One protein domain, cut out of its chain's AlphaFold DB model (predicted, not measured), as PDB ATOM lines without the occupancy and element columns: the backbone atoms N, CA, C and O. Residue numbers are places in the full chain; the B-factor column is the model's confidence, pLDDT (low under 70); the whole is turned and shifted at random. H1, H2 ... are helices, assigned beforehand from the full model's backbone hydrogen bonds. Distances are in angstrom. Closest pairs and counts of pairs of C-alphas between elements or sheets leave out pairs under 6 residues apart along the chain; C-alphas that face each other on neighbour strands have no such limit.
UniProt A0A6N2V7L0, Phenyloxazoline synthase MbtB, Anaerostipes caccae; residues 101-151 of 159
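AT A GLANCE: This is residues 101 to 151 of the 159 residues of the protein "Phenyloxazoline synthase MbtB" of Anaerostipes caccae (UniProt A0A6N2V7L0). An open, C-like chain holds a longer helix, H2, towards one end and a short helix, H1, at the other, joined by a long link with no named element, and the two helices do not meet. The printed part has 51 residues with two named helices, H1 then H2, and no named strand; the class is all helix, with under half of the residues in named elements. It is extended, with a radius of gyration of the C-alphas of 16.0 A and spans of 43 by 25 by 15 A.

IN THESE COORDINATES: H2, residues 133 to 146, measures 19.9 A from C-alpha 133 at (-40.709, -43.036, 27.184) to C-alpha 146 at (-57.875, -33.864, 31.361). H1, residues 101 to 108, measures 10.3 A and begins at C-alpha 101 at (-54.500, -19.895, 47.790).

HOW THE PARTS SIT: H2 is apart from H1, with no C-alpha of the one within 8 A of the other. In H1 and H2 every O i to N i+4 pair is within hydrogen-bond range. Residues 121 to 151, of which 133 to 146 belong to H2, stand free.

THE WHOLE: The C-alphas of Asp 112 and Glu 130, the two farthest apart, are 44.0 A apart. Residues 109 to 132 form the long link. The printed part has no cut, and no printed residue is under 70 in pLDDT.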
ATOM      1  N   VAL A 101     -55.789 -19.192  47.823       91.00
ATOM      2  CA  VAL A 101     -54.500 -19.895  47.790       91.00
ATOM      3  C   VAL A 101     -53.720 -19.555  46.520       91.00
ATOM      4  O   VAL A 101     -52.545 -19.212  46.605       91.00
ATOM      5  N   GLN A 102     -54.352 -19.606  45.342       91.75
ATOM      6  CA  GLN A 102     -53.700 -19.225  44.082       91.75
ATOM      7  C   GLN A 102     -53.215 -17.773  44.108       91.75
ATOM      8  O   GLN A 102     -52.093 -17.506  43.686       91.75
ATOM      9  N   HIS A 103     -54.021 -16.854  44.644       91.25
ATOM     10  CA  HIS A 103     -53.638 -15.456  44.812       91.25
ATOM     11  C   HIS A 103     -52.441 -15.311  45.763       91.25
ATOM     12  O   HIS A 103     -51.488 -14.607  45.444       91.25
ATOM     13  N   ALA A 104     -52.431 -16.026  46.894       90.44
ATOM     14  CA  ALA A 104     -51.295 -16.024  47.817       90.44
ATOM     15  C   ALA A 104     -49.993 -16.507  47.150       90.44
ATOM     16  O   ALA A 104     -48.950 -15.882  47.333       90.44
ATOM     17  N   TYR A 105     -50.048 -17.568  46.334       89.50
ATOM     18  CA  TYR A 105     -48.890 -18.031  45.557       89.50
ATOM     19  C   TYR A 105     -48.460 -17.031  44.477       89.50
ATOM     20  O   TYR A 105     -47.262 -16.849  44.262       89.50
ATOM     21  N   TRP A 106     -49.415 -16.384  43.805       89.31
ATOM     22  CA  TRP A 106     -49.137 -15.371  42.788       89.31
ATOM     23  C   TRP A 106     -48.426 -14.151  43.392       89.31
ATOM     24  O   TRP A 106     -47.355 -13.778  42.915       89.31
ATOM     25  N   VAL A 107     -48.944 -13.606  44.501       90.00
ATOM     26  CA  VAL A 107     -48.304 -12.501  45.239       90.00
ATOM     27  C   VAL A 107     -46.949 -12.926  45.803       90.00
ATOM     28  O   VAL A 107     -45.961 -12.221  45.620       90.00
ATOM     29  N   GLY A 108     -46.880 -14.082  46.472       89.81
ATOM     30  CA  GLY A 108     -45.675 -14.549  47.163       89.81
ATOM     31  C   GLY A 108     -44.495 -14.838  46.237       89.81
ATOM     32  O   GLY A 108     -43.347 -14.759  46.664       89.81
ATOM     33  N   ARG A 109     -44.753 -15.134  44.957       89.19
ATOM     34  CA  ARG A 109     -43.701 -15.347  43.957       89.19
ATOM     35  C   ARG A 109     -43.099 -14.045  43.421       89.19
ATOM     36  O   ARG A 109     -42.059 -14.109  42.765       89.19
ATOM     37  N   ASN A 110     -43.699 -12.881  43.677       88.44
ATOM     38  CA  ASN A 110     -43.124 -11.605  43.252       88.44
ATOM     39  C   ASN A 110     -41.670 -11.486  43.778       88.44
ATOM     40  O   ASN A 110     -41.462 -11.694  44.973       88.44
ATOM     41  N   PRO A 111     -40.667 -11.193  42.921       90.94
ATOM     42  CA  PRO A 111     -39.264 -11.062  43.324       90.94
ATOM     43  C   PRO A 111     -39.003 -10.105  44.495       90.94
ATOM     44  O   PRO A 111     -38.022 -10.293  45.208       90.94
ATOM     45  N   ASP A 112     -39.882  -9.125  44.717       93.62
ATOM     46  CA  ASP A 112     -39.770  -8.153  45.811       93.62
ATOM     47  C   ASP A 112     -40.206  -8.716  47.179       93.62
ATOM     48  O   ASP A 112     -40.042  -8.063  48.212       93.62
ATOM     49  N   GLN A 113     -40.784  -9.921  47.218       90.50
ATOM     50  CA  GLN A 113     -41.157 -10.597  48.460       90.50
ATOM     51  C   GLN A 113     -39.967 -11.332  49.083       90.50
ATOM     52  O   GLN A 113     -39.042 -11.788  48.409       90.50
ATOM     53  N   VAL A 114     -40.020 -11.523  50.401       87.56
ATOM     54  CA  VAL A 114     -39.055 -12.369  51.114       87.56
ATOM     55  C   VAL A 114     -39.200 -13.810  50.612       87.56
ATOM     56  O   VAL A 114     -40.284 -14.378  50.691       87.56
ATOM     57  N   MET A 115     -38.111 -14.396  50.098       85.38
ATOM     58  CA  MET A 115     -38.109 -15.693  49.388       85.38
ATOM     59  C   MET A 115     -38.924 -15.707  48.076       85.38
ATOM     60  O   MET A 115     -39.281 -16.775  47.578       85.38
ATOM     61  N   GLY A 116     -39.188 -14.529  47.504       87.62
ATOM     62  CA  GLY A 116     -39.822 -14.354  46.201       87.62
ATOM     63  C   GLY A 116     -38.947 -14.794  45.024       87.62
ATOM     64  O   GLY A 116     -37.812 -15.244  45.177       87.62
ATOM     65  N   GLY A 117     -39.491 -14.706  43.809       85.44
ATOM     66  CA  GLY A 117     -38.831 -15.131  42.566       85.44
ATOM     67  C   GLY A 117     -38.810 -16.650  42.337       85.44
ATOM     68  O   GLY A 117     -38.450 -17.109  41.251       85.44
ATOM     69  N   ILE A 118     -39.245 -17.444  43.318       82.38
ATOM     70  CA  ILE A 118     -39.223 -18.910  43.300       82.38
ATOM     71  C   ILE A 118     -40.666 -19.436  43.312       82.38
ATOM     72  O   ILE A 118     -41.506 -18.974  44.080       82.38
ATOM     73  N   SER A 119     -40.987 -20.393  42.434       76.44
ATOM     74  CA  SER A 119     -42.280 -21.097  42.483       76.44
ATOM     75  C   SER A 119     -42.338 -22.071  43.655       76.44
ATOM     76  O   SER A 119     -41.313 -22.532  44.143       76.44
ATOM     77  N   CYS A 120     -43.542 -22.520  44.006       79.00
ATOM     78  CA  CYS A 120     -43.669 -23.788  44.715       79.00
ATOM     79  C   CYS A 120     -43.133 -24.916  43.820       79.00
ATOM     80  O   CYS A 120     -43.628 -25.104  42.706       79.00
ATOM     81  N   TYR A 121     -42.114 -25.636  44.286       80.25
ATOM     82  CA  TYR A 121     -41.620 -26.845  43.638       80.25
ATOM     83  C   TYR A 121     -41.943 -28.033  44.528       80.25
ATOM     84  O   TYR A 121     -41.786 -27.972  45.746       80.25
ATOM     85  N   LEU A 122     -42.381 -29.112  43.897       85.31
ATOM     86  CA  LEU A 122     -42.605 -30.389  44.546       85.31
ATOM     87  C   LEU A 122     -41.767 -31.427  43.815       85.31
ATOM     88  O   LEU A 122     -41.743 -31.453  42.584       85.31
ATOM     89  N   TYR A 123     -41.059 -32.243  44.581       90.81
ATOM     90  CA  TYR A 123     -40.162 -33.259  44.063       90.81
ATOM     91  C   TYR A 123     -40.613 -34.623  44.568       90.81
ATOM     92  O   TYR A 123     -40.897 -34.787  45.755       90.81
ATOM     93  N   PHE A 124     -40.691 -35.579  43.649       89.50
ATOM     94  CA  PHE A 124     -41.051 -36.959  43.932       89.50
ATOM     95  C   PHE A 124     -40.041 -37.884  43.270       89.50
ATOM     96  O   PHE A 124     -39.681 -37.684  42.108       89.50
ATOM     97  N   GLU A 125     -39.642 -38.921  43.997       93.25
ATOM     98  CA  GLU A 125     -38.836 -40.018  43.477       93.25
ATOM     99  C   GLU A 125     -39.674 -41.285  43.468       93.25
ATOM    100  O   GLU A 125     -40.413 -41.565  44.414       93.25
ATOM    101  N   PHE A 126     -39.560 -42.044  42.384       87.88
ATOM    102  CA  PHE A 126     -40.275 -43.297  42.213       87.88
ATOM    103  C   PHE A 126     -39.284 -44.386  41.842       87.88
ATOM    104  O   PHE A 126     -38.564 -44.268  40.848       87.88
ATOM    105  N   GLU A 127     -39.292 -45.472  42.606       93.31
ATOM    106  CA  GLU A 127     -38.666 -46.707  42.167       93.31
ATOM    107  C   GLU A 127     -39.542 -47.325  41.075       93.31
ATOM    108  O   GLU A 127     -40.729 -47.597  41.268       93.31
ATOM    109  N   CYS A 128     -38.974 -47.482  39.888       88.44
ATOM    110  CA  CYS A 128     -39.680 -48.002  38.730       88.44
ATOM    111  C   CYS A 128     -38.780 -48.959  37.949       88.44
ATOM    112  O   CYS A 128     -37.556 -48.835  37.959       88.44
ATOM    113  N   GLY A 129     -39.405 -49.939  37.290       90.81
ATOM    114  CA  GLY A 129     -38.725 -50.798  36.320       90.81
ATOM    115  C   GLY A 129     -38.398 -50.040  35.030       90.81
ATOM    116  O   GLY A 129     -38.274 -48.816  35.015       90.81
ATOM    117  N   GLU A 130     -38.302 -50.750  33.907       94.94
ATOM    118  CA  GLU A 130     -38.058 -50.097  32.617       94.94
ATOM    119  C   GLU A 130     -39.183 -49.111  32.246       94.94
ATOM    120  O   GLU A 130     -40.368 -49.455  32.221       94.94
ATOM    121  N   ILE A 131     -38.801 -47.867  31.939       94.44
ATOM    122  CA  ILE A 131     -39.733 -46.806  31.548       94.44
ATOM    123  C   ILE A 131     -39.837 -46.742  30.024       94.44
ATOM    124  O   ILE A 131     -38.904 -46.324  29.333       94.44
ATOM    125  N   ASP A 132     -41.028 -47.039  29.504       96.38
ATOM    126  CA  ASP A 132     -41.395 -46.696  28.132       96.38
ATOM    127  C   ASP A 132     -41.627 -45.179  28.019       96.38
ATOM    128  O   ASP A 132     -42.636 -44.633  28.480       96.38
ATOM    129  N   ARG A 133     -40.678 -44.492  27.378       95.75
ATOM    130  CA  ARG A 133     -40.709 -43.036  27.184       95.75
ATOM    131  C   ARG A 133     -41.908 -42.566  26.365       95.75
ATOM    132  O   ARG A 133     -42.448 -41.500  26.657       95.75
ATOM    133  N   GLN A 134     -42.332 -43.325  25.354       97.69
ATOM    134  CA  GLN A 134     -43.465 -42.935  24.511       97.69
ATOM    135  C   GLN A 134     -44.765 -43.043  25.298       97.69
ATOM    136  O   GLN A 134     -45.583 -42.119  25.284       97.69
ATOM    137  N   ARG A 135     -44.923 -44.132  26.056       96.81
ATOM    138  CA  ARG A 135     -46.087 -44.320  26.923       96.81
ATOM    139  C   ARG A 135     -46.152 -43.258  28.018       96.81
ATOM    140  O   ARG A 135     -47.230 -42.723  28.269       96.81
ATOM    141  N   LEU A 136     -45.013 -42.915  28.626       95.75
ATOM    142  CA  LEU A 136     -44.936 -41.852  29.629       95.75
ATOM    143  C   LEU A 136     -45.299 -40.486  29.039       95.75
ATOM    144  O   LEU A 136     -46.132 -39.785  29.612       95.75
ATOM    145  N   SER A 137     -44.737 -40.128  27.879       97.06
ATOM    146  CA  SER A 137     -45.076 -38.876  27.189       97.06
ATOM    147  C   SER A 137     -46.573 -38.796  26.908       97.06
ATOM    148  O   SER A 137     -47.205 -37.775  27.179       97.06
ATOM    149  N   LYS A 138     -47.173 -39.898  26.434       98.06
ATOM    150  CA  LYS A 138     -48.599 -39.909  26.125       98.06
ATOM    151  C   LYS A 138     -49.476 -39.792  27.368       98.06
ATOM    152  O   LYS A 138     -50.479 -39.082  27.349       98.06
ATOM    153  N   ALA A 139     -49.096 -40.460  28.455       96.88
ATOM    154  CA  ALA A 139     -49.780 -40.327  29.735       96.88
ATOM    155  C   ALA A 139     -49.718 -38.880  30.252       96.88
ATOM    156  O   ALA A 139     -50.737 -38.345  30.687       96.88
ATOM    157  N   TRP A 140     -48.560 -38.226  30.133       96.06
ATOM    158  CA  TRP A 140     -48.382 -36.831  30.534       96.06
ATOM    159  C   TRP A 140     -49.242 -35.861  29.716       96.06
ATOM    160  O   TRP A 140     -49.897 -34.987  30.282       96.06
ATOM    161  N   GLU A 141     -49.307 -36.033  28.393       96.94
ATOM    162  CA  GLU A 141     -50.229 -35.274  27.537       96.94
ATOM    163  C   GLU A 141     -51.684 -35.459  27.977       96.94
ATOM    164  O   GLU A 141     -52.414 -34.484  28.136       96.94
ATOM    165  N   ASN A 142     -52.107 -36.702  28.216       97.25
ATOM    166  CA  ASN A 142     -53.484 -37.005  28.593       97.25
ATOM    167  C   ASN A 142     -53.868 -36.350  29.929       97.25
ATOM    168  O   ASN A 142     -54.953 -35.778  30.031       97.25
ATOM    169  N   VAL A 143     -52.983 -36.390  30.932       96.94
ATOM    170  CA  VAL A 143     -53.197 -35.717  32.226       96.94
ATOM    171  C   VAL A 143     -53.309 -34.208  32.031       96.94
ATOM    172  O   VAL A 143     -54.215 -33.586  32.589       96.94
ATOM    173  N   GLN A 144     -52.448 -33.619  31.194       94.69
ATOM    174  CA  GLN A 144     -52.556 -32.205  30.857       94.69
ATOM    175  C   GLN A 144     -53.900 -31.890  30.212       94.69
ATOM    176  O   GLN A 144     -54.536 -30.962  30.676       94.69
ATOM    177  N   TYR A 145     -54.374 -32.638  29.211       91.62
ATOM    178  CA  TYR A 145     -55.676 -32.374  28.577       91.62
ATOM    179  C   TYR A 145     -56.862 -32.562  29.529       91.62
ATOM    180  O   TYR A 145     -57.806 -31.773  29.490       91.62
ATOM    181  N   LEU A 146     -56.804 -33.562  30.412       92.88
ATOM    182  CA  LEU A 146     -57.875 -33.864  31.361       92.88
ATOM    183  C   LEU A 146     -58.079 -32.752  32.403       92.88
ATOM    184  O   LEU A 146     -59.208 -32.500  32.822       92.88
ATOM    185  N   HIS A 147     -57.008 -32.072  32.822       91.94
ATOM    186  CA  HIS A 147     -57.053 -31.093  33.911       91.94
ATOM    187  C   HIS A 147     -56.752 -29.677  33.414       91.94
ATOM    188  O   HIS A 147     -55.592 -29.320  33.227       91.94
ATOM    189  N   SER A 148     -57.782 -28.841  33.221       89.38
ATOM    190  CA  SER A 148     -57.655 -27.436  32.764       89.38
ATOM    191  C   SER A 148     -56.614 -26.620  33.533       89.38
ATOM    192  O   SER A 148     -55.860 -25.874  32.917       89.38
ATOM    193  N   SER A 149     -56.487 -26.839  34.844       89.38
ATOM    194  CA  SER A 149     -55.509 -26.153  35.698       89.38
ATOM    195  C   SER A 149     -54.050 -26.328  35.262       89.38
ATOM    196  O   SER A 149     -53.245 -25.442  35.523       89.38
ATOM    197  N   LEU A 150     -53.697 -27.422  34.570       92.12
ATOM    198  CA  LEU A 150     -52.342 -27.637  34.037       92.12
ATOM    199  C   LEU A 150     -52.059 -26.834  32.756       92.12
ATOM    200  O   LEU A 150     -50.917 -26.768  32.313       92.12
ATOM    201  N   ARG A 151     -53.090 -26.227  32.157       90.88
ATOM    202  CA  ARG A 151     -52.997 -25.342  30.983       90.88
ATOM    203  C   ARG A 151     -53.392 -23.895  31.301       90.88
ATOM    204  O   ARG A 151     -53.389 -23.056  30.402       90.88
TER     205      ARG A 151